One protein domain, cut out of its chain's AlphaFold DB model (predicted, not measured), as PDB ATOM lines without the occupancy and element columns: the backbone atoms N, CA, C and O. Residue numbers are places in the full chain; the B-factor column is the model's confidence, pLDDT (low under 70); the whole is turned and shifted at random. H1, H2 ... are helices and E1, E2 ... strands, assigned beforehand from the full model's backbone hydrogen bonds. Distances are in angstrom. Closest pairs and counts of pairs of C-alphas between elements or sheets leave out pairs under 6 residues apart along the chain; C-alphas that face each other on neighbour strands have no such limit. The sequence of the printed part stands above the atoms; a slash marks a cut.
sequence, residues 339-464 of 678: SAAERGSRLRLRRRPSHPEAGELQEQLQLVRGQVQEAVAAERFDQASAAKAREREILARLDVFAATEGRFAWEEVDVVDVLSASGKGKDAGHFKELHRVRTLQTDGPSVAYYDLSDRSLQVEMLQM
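Overview. This is residues 339 to 464 of the 678 residues of the protein "Hypothetical protein" of Polarella glacialis (UniProt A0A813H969). The model is a long helical hairpin, H1 and H2 side by side, with a small head made by one strongly twisted sheet of five strands. The hairpin is inserted between E1 and E2, neighbours in the sheet, and reaches away from the head with neither helix on the sheet; within the head, E2 bends and runs with E3 as a long strand hairpin. The printed part has 126 residues, with two named helices and five named strands in the order E1 H1 H2 E2 E3 E4 E5. The sheet's order is E4 E3 E2 E1 E5, all antiparallel, and the class is mixed, helices and strands. The whole is extended, with a radius of gyration of the C-alphas of 21.6 A and spans of 63 by 39 by 26 A.

Arrangement. E1, residues 346 to 351, is an inner strand. It is antiparallel to the edge strand E5, residues 457 to 463, at 158 degrees, with N 348 and O 460 2.8 A apart, within hydrogen-bond range. H1, residues 356 to 377, and H2, residues 381 to 405, form a helical hairpin. They touch, with the closest C-alphas those of Val 372 and Ala 384, 4.8 A apart, and run opposite ways at a shallow tilt of 22 degrees. In both helices every O i to N i+4 pair is within hydrogen-bond range. E2, residues 411 to 422, bends by 79 degrees at residue 414. E2 is antiparallel to E1, with N 347 and O 413 within hydrogen-bond range at 2.8 A. E2 and E3, residues 431 to 439, form an antiparallel hairpin at 153 degrees, with N 434 and O 419 within hydrogen-bond range at 2.8 A. E2, E3 and E4, residues 447 to 450, form a meander, each strand the antiparallel neighbour of the one before. E3 and E4 are a hairpin, with N 437 and O 448 within hydrogen-bond range at 2.8 A. The edge strands E4 and E5 are apart.

Along the chain. E1 begins at C-alpha 346, (-13.647, -8.250, 1.957), and is 16.4 A long. H1 is 32.1 A long and ends at C-alpha 377, (20.609, -34.433, 34.885). H2 is 35.8 A long. E2 is 27.2 A, E3 24.8 A and E4 10.0 A long. E5, 18.5 A long, ends at C-alpha 463, (-5.352, -6.563, -1.008).

Size, cuts and confidence. The two C-alphas farthest apart are those of Gly 344 and Glu 379, 63.1 A. The printed part has no cut. No link is long. Mean pLDDT of the printed part is 87.8; residues 339 to 340, 353 to 354, 405 to 408, 442 and 464 are under 70.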
ATOM      1  N   SER A 339      -9.143  -2.513  13.599       60.16
ATOM      2  CA  SER A 339     -10.306  -1.648  13.335       60.16
ATOM      3  C   SER A 339     -10.291  -0.948  11.966       60.16
ATOM      4  O   SER A 339     -11.245  -0.271  11.604       60.16
ATOM      5  N   ALA A 340      -9.228  -1.094  11.163       67.56
ATOM      6  CA  ALA A 340      -9.137  -0.451   9.846       67.56
ATOM      7  C   ALA A 340      -9.981  -1.144   8.756       67.56
ATOM      8  O   ALA A 340      -9.980  -0.708   7.603       67.56
ATOM      9  N   ALA A 341     -10.667  -2.244   9.079       78.88
ATOM     10  CA  ALA A 341     -11.574  -2.912   8.155       78.88
ATOM     11  C   ALA A 341     -12.887  -2.121   8.033       78.88
ATOM     12  O   ALA A 341     -13.862  -2.365   8.739       78.88
ATOM     13  N   GLU A 342     -12.914  -1.163   7.109       87.25
ATOM     14  CA  GLU A 342     -14.085  -0.320   6.868       87.25
ATOM     15  C   GLU A 342     -15.225  -1.078   6.167       87.25
ATOM     16  O   GLU A 342     -15.028  -2.127   5.539       87.25
ATOM     17  N   ARG A 343     -16.433  -0.504   6.229       87.00
ATOM     18  CA  ARG A 343     -17.607  -0.961   5.475       87.00
ATOM     19  C   ARG A 343     -17.250  -1.168   3.994       87.00
ATOM     20  O   ARG A 343     -16.832  -0.236   3.318       87.00
ATOM     21  N   GLY A 344     -17.502  -2.369   3.483       85.25
ATOM     22  CA  GLY A 344     -17.180  -2.785   2.116       85.25
ATOM     23  C   GLY A 344     -15.867  -3.562   1.983       85.25
ATOM     24  O   GLY A 344     -15.570  -4.043   0.892       85.25
ATOM     25  N   SER A 345     -15.098  -3.726   3.065       90.69
ATOM     26  CA  SER A 345     -13.905  -4.582   3.066       90.69
ATOM     27  C   SER A 345     -14.285  -6.055   2.913       90.69
ATOM     28  O   SER A 345     -15.194  -6.533   3.594       90.69
ATOM     29  N   ARG A 346     -13.547  -6.790   2.073       91.69
ATOM     30  CA  ARG A 346     -13.647  -8.250   1.957       91.69
ATOM     31  C   ARG A 346     -12.543  -8.919   2.767       91.69
ATOM     32  O   ARG A 346     -11.355  -8.648   2.560       91.69
ATOM     33  N   LEU A 347     -12.946  -9.786   3.686       95.06
ATOM     34  CA  LEU A 347     -12.075 -10.445   4.648       95.06
ATOM     35  C   LEU A 347     -12.180 -11.965   4.521       95.06
ATOM     36  O   LEU A 347     -13.198 -12.510   4.100       95.06
ATOM     37  N   ARG A 348     -11.120 -12.644   4.944       93.38
ATOM     38  CA  ARG A 348     -11.115 -14.063   5.270       93.38
ATOM     39  C   ARG A 348     -10.949 -14.203   6.768       93.38
ATOM     40  O   ARG A 348      -9.953 -13.746   7.327       93.38
ATOM     41  N   LEU A 349     -11.936 -14.812   7.410       93.00
ATOM     42  CA  LEU A 349     -11.936 -15.055   8.843       93.00
ATOM     43  C   LEU A 349     -11.674 -16.530   9.116       93.00
ATOM     44  O   LEU A 349     -12.208 -17.417   8.448       93.00
ATOM     45  N   ARG A 350     -10.860 -16.791  10.132       91.06
ATOM     46  CA  ARG A 350     -10.708 -18.115  10.727       91.06
ATOM     47  C   ARG A 350     -10.590 -17.950  12.230       91.06
ATOM     48  O   ARG A 350      -9.670 -17.291  12.706       91.06
ATOM     49  N   ARG A 351     -11.499 -18.551  13.000       83.88
ATOM     50  CA  ARG A 351     -11.299 -18.642  14.451       83.88
ATOM     51  C   ARG A 351     -10.122 -19.575  14.711       83.88
ATOM     52  O   ARG A 351     -10.120 -20.707  14.236       83.88
ATOM     53  N   ARG A 352      -9.130 -19.100  15.460       78.81
ATOM     54  CA  ARG A 352      -8.211 -19.960  16.196       78.81
ATOM     55  C   ARG A 352      -9.085 -20.768  17.152       78.81
ATOM     56  O   ARG A 352      -9.769 -20.169  17.983       78.81
ATOM     57  N   PRO A 353      -9.120 -22.093  17.017       64.56
ATOM     58  CA  PRO A 353      -9.796 -22.928  17.990       64.56
ATOM     59  C   PRO A 353      -9.128 -22.697  19.346       64.56
ATOM     60  O   PRO A 353      -7.970 -23.033  19.574       64.56
ATOM     61  N   SER A 354      -9.851 -22.050  20.254       63.12
ATOM     62  CA  SER A 354      -9.502 -22.027  21.666       63.12
ATOM     63  C   SER A 354      -9.992 -23.341  22.263       63.12
ATOM     64  O   SER A 354     -11.006 -23.363  22.958       63.12
ATOM     65  N   HIS A 355      -9.349 -24.460  21.912       72.38
ATOM     66  CA  HIS A 355      -9.676 -25.730  22.544       72.38
ATOM     67  C   HIS A 355      -8.965 -25.759  23.905       72.38
ATOM     68  O   HIS A 355      -7.732 -25.789  23.928       72.38
ATOM     69  N   PRO A 356      -9.690 -25.714  25.040       80.31
ATOM     70  CA  PRO A 356      -9.066 -25.703  26.366       80.31
ATOM     71  C   PRO A 356      -8.131 -26.908  26.560       80.31
ATOM     72  O   PRO A 356      -7.039 -26.760  27.099       80.31
ATOM     73  N   GLU A 357      -8.491 -28.060  25.984       84.12
ATOM     74  CA  GLU A 357      -7.669 -29.278  25.999       84.12
ATOM     75  C   GLU A 357      -6.331 -29.129  25.250       84.12
ATOM     76  O   GLU A 357      -5.330 -29.705  25.663       84.12
ATOM     77  N   ALA A 358      -6.261 -28.337  24.172       85.62
ATOM     78  CA  ALA A 358      -5.000 -28.118  23.457       85.62
ATOM     79  C   ALA A 358      -4.029 -27.263  24.289       85.62
ATOM     80  O   ALA A 358      -2.821 -27.514  24.283       85.62
ATOM     81  N   GLY A 359      -4.561 -26.289  25.037       86.31
ATOM     82  CA  GLY A 359      -3.792 -25.511  26.010       86.31
ATOM     83  C   GLY A 359      -3.270 -26.385  27.151       86.31
ATOM     84  O   GLY A 359      -2.081 -26.339  27.464       86.31
ATOM     85  N   GLU A 360      -4.125 -27.249  27.701       93.00
ATOM     86  CA  GLU A 360      -3.737 -28.202  28.744       93.00
ATOM     87  C   GLU A 360      -2.658 -29.180  28.250       93.00
ATOM     88  O   GLU A 360      -1.647 -29.388  28.920       93.00
ATOM     89  N   LEU A 361      -2.799 -29.723  27.036       93.69
ATOM     90  CA  LEU A 361      -1.794 -30.603  26.431       93.69
ATOM     91  C   LEU A 361      -0.453 -29.889  26.197       93.69
ATOM     92  O   LEU A 361       0.602 -30.504  26.357       93.69
ATOM     93  N   GLN A 362      -0.457 -28.599  25.850       93.50
ATOM     94  CA  GLN A 362       0.775 -27.811  25.736       93.50
ATOM     95  C   GLN A 362       1.453 -27.591  27.092       93.50
ATOM     96  O   GLN A 362       2.680 -27.687  27.178       93.50
ATOM     97  N   GLU A 363       0.683 -27.341  28.150       95.38
ATOM     98  CA  GLU A 363       1.210 -27.221  29.510       95.38
ATOM     99  C   GLU A 363       1.786 -28.560  30.001       95.38
ATOM    100  O   GLU A 363       2.933 -28.621  30.458       95.38
ATOM    101  N   GLN A 364       1.057 -29.661  29.792       96.31
ATOM    102  CA  GLN A 364       1.531 -31.016  30.082       96.31
ATOM    103  C   GLN A 364       2.815 -31.347  29.305       96.31
ATOM    104  O   GLN A 364       3.742 -31.941  29.861       96.31
ATOM    105  N   LEU A 365       2.920 -30.925  28.040       97.69
ATOM    106  CA  LEU A 365       4.129 -31.117  27.237       97.69
ATOM    107  C   LEU A 365       5.338 -30.394  27.846       97.69
ATOM    108  O   LEU A 365       6.433 -30.962  27.892       97.69
ATOM    109  N   GLN A 366       5.163 -29.155  28.317       97.06
ATOM    110  CA  GLN A 366       6.236 -28.411  28.982       97.06
ATOM    111  C   GLN A 366       6.664 -29.086  30.287       97.06
ATOM    112  O   GLN A 366       7.864 -29.255  30.518       97.06
ATOM    113  N   LEU A 367       5.703 -29.549  31.091       97.75
ATOM    114  CA  LEU A 367       5.978 -30.274  32.330       97.75
ATOM    115  C   LEU A 367       6.782 -31.558  32.069       97.75
ATOM    116  O   LEU A 367       7.808 -31.796  32.708       97.75
ATOM    117  N   VAL A 368       6.361 -32.373  31.095       97.75
ATOM    118  CA  VAL A 368       7.048 -33.627  30.749       97.75
ATOM    119  C   VAL A 368       8.453 -33.365  30.202       97.75
ATOM    120  O   VAL A 368       9.383 -34.101  30.531       97.75
ATOM    121  N   ARG A 369       8.660 -32.289  29.435       97.88
ATOM    122  CA  ARG A 369      10.005 -31.881  28.994       97.88
ATOM    123  C   ARG A 369      10.915 -31.514  30.167       97.88
ATOM    124  O   ARG A 369      12.082 -31.906  30.153       97.88
ATOM    125  N   GLY A 370      10.383 -30.840  31.187       96.62
ATOM    126  CA  GLY A 370      11.096 -30.592  32.443       96.62
ATOM    127  C   GLY A 370      11.495 -31.892  33.147       96.62
ATOM    128  O   GLY A 370      12.655 -32.057  33.517       96.62
ATOM    129  N   GLN A 371      10.580 -32.865  33.227       97.69
ATOM    130  CA  GLN A 371      10.861 -34.187  33.809       97.69
ATOM    131  C   GLN A 371      11.958 -34.948  33.053       97.69
ATOM    132  O   GLN A 371      12.798 -35.595  33.677       97.69
ATOM    133  N   VAL A 372      11.977 -34.874  31.715       97.75
ATOM    134  CA  VAL A 372      13.050 -35.475  30.903       97.75
ATOM    135  C   VAL A 372      14.395 -34.832  31.248       97.75
ATOM    136  O   VAL A 372      15.362 -35.550  31.484       97.75
ATOM    137  N   GLN A 373      14.462 -33.499  31.304       97.12
ATOM    138  CA  GLN A 373      15.696 -32.780  31.630       97.12
ATOM    139  C   GLN A 373      16.200 -33.108  33.041       97.12
ATOM    140  O   GLN A 373      17.383 -33.399  33.210       97.12
ATOM    141  N   GLU A 374      15.311 -33.127  34.037       97.88
ATOM    142  CA  GLU A 374      15.655 -33.457  35.423       97.88
ATOM    143  C   GLU A 374      16.139 -34.909  35.568       97.88
ATOM    144  O   GLU A 374      17.141 -35.175  36.234       97.88
ATOM    145  N   ALA A 375      15.466 -35.863  34.918       97.00
ATOM    146  CA  ALA A 375      15.857 -37.269  34.957       97.00
ATOM    147  C   ALA A 375      17.222 -37.506  34.292       97.00
ATOM    148  O   ALA A 375      18.024 -38.277  34.815       97.00
ATOM    149  N   VAL A 376      17.506 -36.817  33.179       96.94
ATOM    150  CA  VAL A 376      18.815 -36.870  32.507       96.94
ATOM    151  C   VAL A 376      19.907 -36.250  33.379       96.94
ATOM    152  O   VAL A 376      20.962 -36.856  33.534       96.94
ATOM    153  N   ALA A 377      19.653 -35.089  33.991       95.69
ATOM    154  CA  ALA A 377      20.609 -34.433  34.885       95.69
ATOM    155  C   ALA A 377      20.938 -35.278  36.130       95.69
ATOM    156  O   ALA A 377      22.042 -35.196  36.656       95.69
ATOM    157  N   ALA A 378      19.990 -36.101  36.579       97.06
ATOM    158  CA  ALA A 378      20.152 -37.025  37.698       97.06
ATOM    159  C   ALA A 378      20.642 -38.431  37.287       97.06
ATOM    160  O   ALA A 378      20.589 -39.339  38.112       97.06
ATOM    161  N   GLU A 379      21.040 -38.639  36.026       95.50
ATOM    162  CA  GLU A 379      21.483 -39.935  35.474       95.50
ATOM    163  C   GLU A 379      20.454 -41.085  35.632       95.50
ATOM    164  O   GLU A 379      20.787 -42.269  35.620       95.50
ATOM    165  N   ARG A 380      19.158 -40.755  35.736       97.88
ATOM    166  CA  ARG A 380      18.041 -41.712  35.863       97.88
ATOM    167  C   ARG A 380      17.455 -42.054  34.490       97.88
ATOM    168  O   ARG A 380      16.336 -41.653  34.157       97.88
ATOM    169  N   PHE A 381      18.203 -42.802  33.681       95.00
ATOM    170  CA  PHE A 381      17.867 -43.044  32.269       95.00
ATOM    171  C   PHE A 381      16.524 -43.755  32.037       95.00
ATOM    172  O   PHE A 381      15.814 -43.405  31.093       95.00
ATOM    173  N   ASP A 382      16.118 -44.674  32.915       95.06
ATOM    174  CA  ASP A 382      14.816 -45.346  32.797       95.06
ATOM    175  C   ASP A 382      13.649 -44.360  32.964       95.06
ATOM    176  O   ASP A 382      12.669 -44.398  32.215       95.06
ATOM    177  N   GLN A 383      13.781 -43.408  33.894       95.25
ATOM    178  CA  GLN A 383      12.779 -42.361  34.116       95.25
ATOM    179  C   GLN A 383      12.756 -41.355  32.962       95.25
ATOM    180  O   GLN A 383      11.678 -40.947  32.531       95.25
ATOM    181  N   ALA A 384      13.927 -41.011  32.414       96.56
ATOM    182  CA  ALA A 384      14.025 -40.173  31.222       96.56
ATOM    183  C   ALA A 384      13.352 -40.840  30.009       96.56
ATOM    184  O   ALA A 384      12.604 -40.185  29.282       96.56
ATOM    185  N   SER A 385      13.552 -42.149  29.824       95.88
ATOM    186  CA  SER A 385      12.920 -42.934  28.755       95.88
ATOM    187  C   SER A 385      11.393 -42.972  28.897       95.88
ATOM    188  O   SER A 385      10.670 -42.691  27.937       95.88
ATOM    189  N   ALA A 386      10.885 -43.221  30.110       95.94
ATOM    190  CA  ALA A 386       9.450 -43.209  30.394       95.94
ATOM    191  C   ALA A 386       8.818 -41.821  30.172       95.94
ATOM    192  O   ALA A 386       7.757 -41.711  29.555       95.94
ATOM    193  N   ALA A 387       9.480 -40.744  30.610       96.06
ATOM    194  CA  ALA A 387       9.021 -39.380  30.358       96.06
ATOM    195  C   ALA A 387       9.036 -39.041  28.854       96.06
ATOM    196  O   ALA A 387       8.089 -38.443  28.347       96.06
ATOM    197  N   LYS A 388      10.038 -39.512  28.100       97.50
ATOM    198  CA  LYS A 388      10.098 -39.345  26.639       97.50
ATOM    199  C   LYS A 388       8.989 -40.109  25.905       97.50
ATOM    200  O   LYS A 388       8.542 -39.673  24.844       97.50
ATOM    201  N   ALA A 389       8.535 -41.246  26.433       96.31
ATOM    202  CA  ALA A 389       7.367 -41.950  25.902       96.31
ATOM    203  C   ALA A 389       6.084 -41.119  26.077       96.31
ATOM    204  O   ALA A 389       5.363 -40.931  25.099       96.31
ATOM    205  N   ARG A 390       5.871 -40.527  27.262       97.75
ATOM    206  CA  ARG A 390       4.748 -39.603  27.511       97.75
ATOM    207  C   ARG A 390       4.804 -38.356  26.629       97.75
ATOM    208  O   ARG A 390       3.781 -37.926  26.114       97.75
ATOM    209  N   GLU A 391       5.997 -37.800  26.397       97.94
ATOM    210  CA  GLU A 391       6.164 -36.659  25.484       97.94
ATOM    211  C   GLU A 391       5.654 -36.993  24.073       97.94
ATOM    212  O   GLU A 391       4.949 -36.194  23.462       97.94
ATOM    213  N   ARG A 392       5.976 -38.192  23.563       97.06
ATOM    214  CA  ARG A 392       5.511 -38.653  22.244       97.06
ATOM    215  C   ARG A 392       3.995 -38.827  22.184       97.06
ATOM    216  O   ARG A 392       3.404 -38.503  21.160       97.06
ATOM    217  N   GLU A 393       3.375 -39.308  23.256       97.12
ATOM    218  CA  GLU A 393       1.919 -39.462  23.344       97.12
ATOM    219  C   GLU A 393       1.194 -38.107  23.322       97.12
ATOM    220  O   GLU A 393       0.248 -37.923  22.554       97.12
ATOM    221  N   ILE A 394       1.683 -37.129  24.091       96.12
ATOM    222  CA  ILE A 394       1.124 -35.769  24.108       96.12
ATOM    223  C   ILE A 394       1.262 -35.108  22.730       96.12
ATOM    224  O   ILE A 394       0.307 -34.509  22.233       96.12
ATOM    225  N   LEU A 395       2.419 -35.258  22.074       95.44
ATOM    226  CA  LEU A 395       2.627 -34.750  20.715       95.44
ATOM    227  C   LEU A 395       1.682 -35.410  19.699       95.44
ATOM    228  O   LEU A 395       1.102 -34.707  18.881       95.44
ATOM    229  N   ALA A 396       1.456 -36.724  19.789       94.50
ATOM    230  CA  ALA A 396       0.512 -37.416  18.912       94.50
ATOM    231  C   ALA A 396      -0.933 -36.914  19.092       94.50
ATOM    232  O   ALA A 396      -1.659 -36.767  18.110       94.50
ATOM    233  N   ARG A 397      -1.353 -36.600  20.328       94.69
ATOM    234  CA  ARG A 397      -2.664 -35.978  20.588       94.69
ATOM    235  C   ARG A 397      -2.752 -34.576  19.985       94.69
ATOM    236  O   ARG A 397      -3.750 -34.265  19.341       94.69
ATOM    237  N   LEU A 398      -1.708 -33.759  20.134       91.75
ATOM    238  CA  LEU A 398      -1.640 -32.428  19.517       91.75
ATOM    239  C   LEU A 398      -1.689 -32.490  17.980       91.75
ATOM    240  O   LEU A 398      -2.349 -31.653  17.367       91.75
ATOM    241  N   ASP A 399      -1.072 -33.494  17.354       87.19
ATOM    242  CA  ASP A 399      -1.150 -33.704  15.901       87.19
ATOM    243  C   ASP A 399      -2.570 -34.076  15.443       87.19
ATOM    244  O   ASP A 399      -3.032 -33.595  14.405       87.19
ATOM    245  N   VAL A 400      -3.299 -34.889  16.221       87.94
ATOM    246  CA  VAL A 400      -4.718 -35.188  15.954       87.94
ATOM    247  C   VAL A 400      -5.556 -33.915  16.047       87.94
ATOM    248  O   VAL A 400      -6.351 -33.661  15.139       87.94
ATOM    249  N   PHE A 401      -5.334 -33.084  17.073       84.31
ATOM    250  CA  PHE A 401      -5.980 -31.775  17.179       84.31
ATOM    251  C   PHE A 401      -5.695 -30.924  15.941       84.31
ATOM    252  O   PHE A 401      -6.634 -30.546  15.244       84.31
ATOM    253  N   ALA A 402      -4.429 -30.743  15.563       79.81
ATOM    254  CA  ALA A 402      -4.053 -29.972  14.378       79.81
ATOM    255  C   ALA A 402      -4.684 -30.514  13.076       79.81
ATOM    256  O   ALA A 402      -5.126 -29.740  12.222       79.81
ATOM    257  N   ALA A 403      -4.783 -31.838  12.923       78.44
ATOM    258  CA  ALA A 403      -5.407 -32.473  11.762       78.44
ATOM    259  C   ALA A 403      -6.935 -32.288  11.726       78.44
ATOM    260  O   ALA A 403      -7.517 -32.123  10.649       78.44
ATOM    261  N   THR A 404      -7.597 -32.299  12.886       76.62
ATOM    262  CA  THR A 404      -9.034 -31.998  12.989       76.62
ATOM    263  C   THR A 404      -9.326 -30.512  12.798       76.62
ATOM    264  O   THR A 404     -10.286 -30.160  12.114       76.62
ATOM    265  N   GLU A 405      -8.448 -29.639  13.289       68.56
ATOM    266  CA  GLU A 405      -8.556 -28.186  13.162       68.56
ATOM    267  C   GLU A 405      -8.256 -27.686  11.744       68.56
ATOM    268  O   GLU A 405      -8.808 -26.677  11.308       68.56
ATOM    269  N   GLY A 406      -7.476 -28.439  10.963       55.81
ATOM    270  CA  GLY A 406      -7.307 -28.213   9.526       55.81
ATOM    271  C   GLY A 406      -8.616 -28.253   8.720       55.81
ATOM    272  O   GLY A 406      -8.613 -27.872   7.550       55.81
ATOM    273  N   ARG A 407      -9.738 -28.678   9.325       57.09
ATOM    274  CA  ARG A 407     -11.083 -28.619   8.727       57.09
ATOM    275  C   ARG A 407     -11.837 -27.315   8.982       57.09
ATOM    276  O   ARG A 407     -12.892 -27.134   8.377       57.09
ATOM    277  N   PHE A 408     -11.334 -26.402   9.815       66.94
ATOM    278  CA  PHE A 408     -11.905 -25.059   9.911       66.94
ATOM    279  C   PHE A 408     -11.507 -24.268   8.661       66.94
ATOM    280  O   PHE A 408     -10.439 -23.654   8.586       66.94
ATOM    281  N   ALA A 409     -12.357 -24.369   7.639       75.56
ATOM    282  CA  ALA A 409     -12.208 -23.649   6.389       75.56
ATOM    283  C   ALA A 409     -12.203 -22.137   6.647       75.56
ATOM    284  O   ALA A 409     -12.926 -21.637   7.507       75.56
ATOM    285  N   TRP A 410     -11.380 -21.413   5.889       85.75
ATOM    286  CA  TRP A 410     -11.471 -19.959   5.833       85.75
ATOM    287  C   TRP A 410     -12.875 -19.561   5.390       85.75
ATOM    288  O   TRP A 410     -13.358 -20.039   4.363       85.75
ATOM    289  N   GLU A 411     -13.501 -18.671   6.148       91.06
ATOM    290  CA  GLU A 411     -14.784 -18.097   5.783       91.06
ATOM    291  C   GLU A 411     -14.554 -16.749   5.102       91.06
ATOM    292  O   GLU A 411     -13.951 -15.843   5.679       91.06
ATOM    293  N   GLU A 412     -15.001 -16.621   3.854       92.56
ATOM    294  CA  GLU A 412     -14.993 -15.344   3.144       92.56
ATOM    295  C   GLU A 412     -16.214 -14.525   3.549       92.56
ATOM    296  O   GLU A 412     -17.353 -14.996   3.473       92.56
ATOM    297  N   VAL A 413     -15.965 -13.297   3.997       94.94
ATOM    298  CA  VAL A 413     -17.000 -12.395   4.497       94.94
ATOM    299  C   VAL A 413     -16.812 -10.983   3.949       94.94
ATOM    300  O   VAL A 413     -15.687 -10.529   3.731       94.94
ATOM    301  N   ASP A 414     -17.917 -10.261   3.793       93.25
ATOM    302  CA  ASP A 414     -17.924  -8.832   3.473       93.25
ATOM    303  C   ASP A 414     -18.359  -8.024   4.711       93.25
ATOM    304  O   ASP A 414     -19.385  -8.323   5.329       93.25
ATOM    305  N   VAL A 415     -17.603  -6.986   5.087       94.12
ATOM    306  CA  VAL A 415     -17.956  -6.088   6.203       94.12
ATOM    307  C   VAL A 415     -19.103  -5.172   5.770       94.12
ATOM    308  O   VAL A 415     -18.928  -4.267   4.958       94.12
ATOM    309  N   VAL A 416     -20.297  -5.396   6.315       92.25
ATOM    310  CA  VAL A 416     -21.521  -4.635   6.014       92.25
ATOM    311  C   VAL A 416     -21.603  -3.354   6.835       92.25
ATOM    312  O   VAL A 416     -22.089  -2.339   6.336       92.25
ATOM    313  N   ASP A 417     -21.175  -3.396   8.095       91.62
ATOM    314  CA  ASP A 417     -21.214  -2.242   8.992       91.62
ATOM    315  C   ASP A 417     -20.210  -2.355  10.146       91.62
ATOM    316  O   ASP A 417     -19.775  -3.458  10.472       91.62
ATOM    317  N   VAL A 418     -19.893  -1.231  10.790       92.31
ATOM    318  CA  VAL A 418     -19.084  -1.174  12.016       92.31
ATOM    319  C   VAL A 418     -19.904  -0.468  13.091       92.31
ATOM    320  O   VAL A 418     -20.325   0.673  12.916       92.31
ATOM    321  N   LEU A 419     -20.177  -1.166  14.190       90.56
ATOM    322  CA  LEU A 419     -20.979  -0.675  15.306       90.56
ATOM    323  C   LEU A 419     -20.086  -0.439  16.522       90.56
ATOM    324  O   LEU A 419     -19.346  -1.332  16.926       90.56
ATOM    325  N   SER A 420     -20.201   0.720  17.167       90.25
ATOM    326  CA  SER A 420     -19.556   0.962  18.463       90.25
ATOM    327  C   SER A 420     -20.481   0.510  19.594       90.25
ATOM    328  O   SER A 420     -21.550   1.083  19.802       90.25
ATOM    329  N   ALA A 421     -20.079  -0.513  20.343       85.88
ATOM    330  CA  ALA A 421     -20.807  -1.009  21.507       85.88
ATOM    331  C   ALA A 421     -20.083  -0.613  22.801       85.88
ATOM    332  O   ALA A 421     -18.875  -0.811  22.933       85.88
ATOM    333  N   SER A 422     -20.813  -0.063  23.775       87.44
ATOM    334  CA  SER A 422     -20.264   0.210  25.108       87.44
ATOM    335  C   SER A 422     -20.232  -1.075  25.937       87.44
ATOM    336  O   SER A 422     -21.239  -1.786  26.026       87.44
ATOM    337  N   GLY A 423     -19.077  -1.389  26.530       77.56
ATOM    338  CA  GLY A 423     -18.923  -2.534  27.426       77.56
ATOM    339  C   GLY A 423     -19.833  -2.439  28.656       77.56
ATOM    340  O   GLY A 423     -20.110  -1.356  29.168       77.56
ATOM    341  N   LYS A 424     -20.309  -3.585  29.158       78.31
ATOM    342  CA  LYS A 424     -21.005  -3.669  30.454       78.31
ATOM    343  C   LYS A 424     -20.028  -4.077  31.560       78.31
ATOM    344  O   LYS A 424     -19.045  -4.772  31.315       78.31
ATOM    345  N   GLY A 425     -20.341  -3.715  32.804       85.44
ATOM    346  CA  GLY A 425     -19.601  -4.176  33.983       85.44
ATOM    347  C   GLY A 425     -18.219  -3.533  34.107       85.44
ATOM    348  O   GLY A 425     -18.110  -2.314  34.070       85.44
ATOM    349  N   LYS A 426     -17.168  -4.350  34.267       80.06
ATOM    350  CA  LYS A 426     -15.780  -3.866  34.413       80.06
ATOM    351  C   LYS A 426     -15.259  -3.117  33.178       80.06
ATOM    352  O   LYS A 426     -14.314  -2.351  33.312       80.06
ATOM    353  N   ASP A 427     -15.920  -3.285  32.032       77.62
ATOM    354  CA  ASP A 427     -15.610  -2.592  30.778       77.62
ATOM    355  C   ASP A 427     -16.499  -1.347  30.547       77.62
ATOM    356  O   ASP A 427     -16.493  -0.781  29.453       77.62
ATOM    357  N   ALA A 428     -17.297  -0.913  31.535       81.06
ATOM    358  CA  ALA A 428     -18.147   0.272  31.400       81.06
ATOM    359  C   ALA A 428     -17.295   1.527  31.139       81.06
ATOM    360  O   ALA A 428     -16.482   1.922  31.970       81.06
ATOM    361  N   GLY A 429     -17.488   2.145  29.971       83.00
ATOM    362  CA  GLY A 429     -16.699   3.291  29.499       83.00
ATOM    363  C   GLY A 429     -15.688   2.960  28.396       83.00
ATOM    364  O   GLY A 429     -15.196   3.879  27.745       83.00
ATOM    365  N   HIS A 430     -15.433   1.679  28.114       83.56
ATOM    366  CA  HIS A 430     -14.679   1.258  26.934       83.56
ATOM    367  C   HIS A 430     -15.638   0.922  25.785       83.56
ATOM    368  O   HIS A 430     -16.560   0.116  25.936       83.56
ATOM    369  N   PHE A 431     -15.425   1.552  24.629       80.81
ATOM    370  CA  PHE A 431     -16.136   1.223  23.396       80.81
ATOM    371  C   PHE A 431     -15.381   0.114  22.660       80.81
ATOM    372  O   PHE A 431     -14.170   0.215  22.472       80.81
ATOM    373  N   LYS A 432     -16.096  -0.940  22.257       89.94
ATOM    374  CA  LYS A 432     -15.594  -1.994  21.367       89.94
ATOM    375  C   LYS A 432     -16.268  -1.854  20.008       89.94
ATOM    376  O   LYS A 432     -17.462  -1.561  19.937       89.94
ATOM    377  N   GLU A 433     -15.509  -2.060  18.941       92.31
ATOM    378  CA  GLU A 433     -16.030  -2.022  17.575       92.31
ATOM    379  C   GLU A 433     -16.439  -3.422  17.122       92.31
ATOM    380  O   GLU A 433     -15.616  -4.322  16.954       92.31
ATOM    381  N   LEU A 434     -17.737  -3.609  16.909       94.44
ATOM    382  CA  LEU A 434     -18.307  -4.834  16.371       94.44
ATOM    383  C   LEU A 434     -18.512  -4.676  14.868       94.44
ATOM    384  O   LEU A 434     -19.284  -3.835  14.409       94.44
ATOM    385  N   HIS A 435     -17.852  -5.526  14.098       95.81
ATOM    386  CA  HIS A 435     -17.946  -5.556  12.650       95.81
ATOM    387  C   HIS A 435     -19.086  -6.494  12.267       95.81
ATOM    388  O   HIS A 435     -19.028  -7.703  12.500       95.81
ATOM    389  N   ARG A 436     -20.149  -5.931  11.695       95.19
ATOM    390  CA  ARG A 436     -21.255  -6.685  11.111       95.19
ATOM    391  C   ARG A 436     -20.796  -7.209   9.762       95.19
ATOM    392  O   ARG A 436     -20.678  -6.431   8.818       95.19
ATOM    393  N   VAL A 437     -20.559  -8.505   9.652       94.88
ATOM    394  CA  VAL A 437     -20.102  -9.137   8.411       94.88
ATOM    395  C   VAL A 437     -21.192 -10.014   7.810       94.88
ATOM    396  O   VAL A 437     -22.036 -10.559   8.523       94.88
ATOM    397  N   ARG A 438     -21.182 -10.141   6.486       93.94
ATOM    398  CA  ARG A 438     -22.028 -11.056   5.720       93.94
ATOM    399  C   ARG A 438     -21.166 -12.182   5.175       93.94
ATOM    400  O   ARG A 438     -20.170 -11.907   4.513       93.94
ATOM    401  N   THR A 439     -21.557 -13.417   5.438       91.56
ATOM    402  CA  THR A 439     -20.874 -14.612   4.944       91.56
ATOM    403  C   THR A 439     -21.189 -14.817   3.461       91.56
ATOM    404  O   THR A 439     -22.302 -14.544   3.006       91.56
ATOM    405  N   LEU A 440     -20.187 -15.237   2.684       86.19
ATOM    406  CA  LEU A 440     -20.299 -15.458   1.235       86.19
ATOM    407  C   LEU A 440     -20.444 -16.948   0.869       86.19
ATOM    408  O   LEU A 440     -20.178 -17.333  -0.267       86.19
ATOM    409  N   GLN A 441     -20.825 -17.799   1.827       82.62
ATOM    410  CA  GLN A 441     -20.962 -19.239   1.596       82.62
ATOM    411  C   GLN A 441     -22.182 -19.588   0.725       82.62
ATOM    412  O   GLN A 441     -23.150 -18.835   0.628       82.62
ATOM    413  N   THR A 442     -22.117 -20.766   0.096       50.09
ATOM    414  CA  THR A 442     -23.094 -21.285  -0.879       50.09
ATOM    415  C   THR A 442     -24.483 -21.547  -0.307       50.09
ATOM    416  O   THR A 442     -25.445 -21.577  -1.066       50.09
ATOM    417  N   ASP A 443     -24.602 -21.692   1.012       70.69
ATOM    418  CA  ASP A 443     -25.847 -22.107   1.671       70.69
ATOM    419  C   ASP A 443     -26.725 -20.907   2.091       70.69
ATOM    420  O   ASP A 443     -27.700 -21.055   2.828       70.69
ATOM    421  N   GLY A 444     -26.395 -19.712   1.585       70.75
ATOM    422  CA  GLY A 444     -27.141 -18.467   1.771       70.75
ATOM    423  C   GLY A 444     -26.396 -17.442   2.639       70.75
ATOM    424  O   GLY A 444     -25.650 -17.814   3.547       70.75
ATOM    425  N   PRO A 445     -26.580 -16.131   2.388       80.25
ATOM    426  CA  PRO A 445     -25.877 -15.089   3.129       80.25
ATOM    427  C   PRO A 445     -26.384 -15.010   4.574       80.25
ATOM    428  O   PRO A 445     -27.500 -14.552   4.826       80.25
ATOM    429  N   SER A 446     -25.548 -15.391   5.539       88.50
ATOM    430  CA  SER A 446     -25.800 -15.157   6.962       88.50
ATOM    431  C   SER A 446     -25.078 -13.891   7.433       88.50
ATOM    432  O   SER A 446     -24.081 -13.459   6.849       88.50
ATOM    433  N   VAL A 447     -25.611 -13.231   8.462       91.31
ATOM    434  CA  VAL A 447     -25.011 -12.023   9.045       91.31
ATOM    435  C   VAL A 447     -24.533 -12.341  10.454       91.31
ATOM    436  O   VAL A 447     -25.321 -12.787  11.284       91.31
ATOM    437  N   ALA A 448     -23.261 -12.066  10.729       92.12
ATOM    438  CA  ALA A 448     -22.632 -12.264  12.030       92.12
ATOM    439  C   ALA A 448     -21.934 -10.979  12.494       92.12
ATOM    440  O   ALA A 448     -21.615 -10.103  11.691       92.12
ATOM    441  N   TYR A 449     -21.699 -10.861  13.798       94.44
ATOM    442  CA  TYR A 449     -20.957  -9.748  14.385       94.44
ATOM    443  C   TYR A 449     -19.650 -10.280  14.963       94.44
ATOM    444  O   TYR A 449     -19.672 -11.212  15.767       94.44
ATOM    445  N   TYR A 450     -18.530  -9.686  14.561       93.50
ATOM    446  CA  TYR A 450     -17.204 -10.055  15.044       93.50
ATOM    447  C   TYR A 450     -16.489  -8.848  15.637       93.50
ATOM    448  O   TYR A 450     -16.491  -7.760  15.061       93.50
ATOM    449  N   ASP A 451     -15.838  -9.053  16.775       93.75
ATOM    450  CA  ASP A 451     -14.804  -8.146  17.252       93.75
ATOM    451  C   ASP A 451     -13.497  -8.535  16.551       93.75
ATOM    452  O   ASP A 451     -12.875  -9.538  16.895       93.75
ATOM    453  N   LEU A 452     -13.094  -7.782  15.522       93.12
ATOM    454  CA  LEU A 452     -11.871  -8.084  14.765       93.12
ATOM    455  C   LEU A 452     -10.588  -7.829  15.573       93.12
ATOM    456  O   LEU A 452      -9.503  -8.187  15.108       93.12
ATOM    457  N   SER A 453     -10.699  -7.230  16.766       87.94
ATOM    458  CA  SER A 453      -9.595  -7.101  17.720       87.94
ATOM    459  C   SER A 453      -9.421  -8.338  18.613       87.94
ATOM    460  O   SER A 453      -8.415  -8.448  19.321       87.94
ATOM    461  N   ASP A 454     -10.357  -9.295  18.561       88.44
ATOM    462  CA  ASP A 454     -10.239 -10.558  19.280       88.44
ATOM    463  C   ASP A 454      -9.057 -11.374  18.734       88.44
ATOM    464  O   ASP A 454      -9.005 -11.763  17.567       88.44
ATOM    465  N   ARG A 455      -8.104 -11.684  19.617       84.56
ATOM    466  CA  ARG A 455      -6.907 -12.475  19.295       84.56
ATOM    467  C   ARG A 455      -7.229 -13.925  18.936       84.56
ATOM    468  O   ARG A 455      -6.371 -14.619  18.385       84.56
ATOM    469  N   SER A 456      -8.437 -14.388  19.254       84.31
ATOM    470  CA  SER A 456      -8.941 -15.679  18.804       84.31
ATOM    471  C   SER A 456      -9.255 -15.682  17.305       84.31
ATOM    472  O   SER A 456      -9.342 -16.750  16.720       84.31
ATOM    473  N   LEU A 457      -9.373 -14.535  16.632       89.50
ATOM    474  CA  LEU A 457      -9.649 -14.461  15.198       89.50
ATOM    475  C   LEU A 457      -8.366 -14.217  14.396       89.50
ATOM    476  O   LEU A 457      -7.642 -13.247  14.599       89.50
ATOM    477  N   GLN A 458      -8.092 -15.094  13.432       90.38
ATOM    478  CA  GLN A 458      -7.166 -14.806  12.341       90.38
ATOM    479  C   GLN A 458      -7.935 -14.131  11.207       90.38
ATOM    480  O   GLN A 458      -8.953 -14.647  10.741       90.38
ATOM    481  N   VAL A 459      -7.424 -12.982  10.771       91.56
ATOM    482  CA  VAL A 459      -8.039 -12.147   9.740       91.56
ATOM    483  C   VAL A 459      -7.037 -11.945   8.607       91.56
ATOM    484  O   VAL A 459      -5.930 -11.447   8.818       91.56
ATOM    485  N   GLU A 460      -7.433 -12.316   7.394       93.94
ATOM    486  CA  GLU A 460      -6.733 -11.951   6.164       93.94
ATOM    487  C   GLU A 460      -7.578 -10.946   5.386       93.94
ATOM    488  O   GLU A 460      -8.786 -11.112   5.230       93.94
ATOM    489  N   MET A 461      -6.944  -9.890   4.883       89.38
ATOM    490  CA  MET A 461      -7.621  -8.870   4.086       89.38
ATOM    491  C   MET A 461      -7.245  -9.056   2.618       89.38
ATOM    492  O   MET A 461      -6.068  -9.258   2.289       89.38
ATOM    493  N   LEU A 462      -8.232  -8.985   1.724       87.25
ATOM    494  CA  LEU A 462      -7.967  -9.036   0.291       87.25
ATOM    495  C   LEU A 462      -7.305  -7.721  -0.135       87.25
ATOM    496  O   LEU A 462      -7.957  -6.678  -0.185       87.25
ATOM    497  N   GLN A 463      -6.008  -7.742  -0.450       80.81
ATOM    498  CA  GLN A 463      -5.352  -6.563  -1.008       80.81
ATOM    499  C   GLN A 463      -5.606  -6.502  -2.511       80.81
ATOM    500  O   GLN A 463      -5.045  -7.274  -3.291       80.81
ATOM    501  N   MET A 464      -6.418  -5.532  -2.922       62.56
ATOM    502  CA  MET A 464      -6.513  -5.140  -4.326       62.56
ATOM    503  C   MET A 464      -5.159  -4.543  -4.763       62.56
ATOM    504  O   MET A 464      -4.572  -3.753  -4.012       62.56
TER     505      MET A 464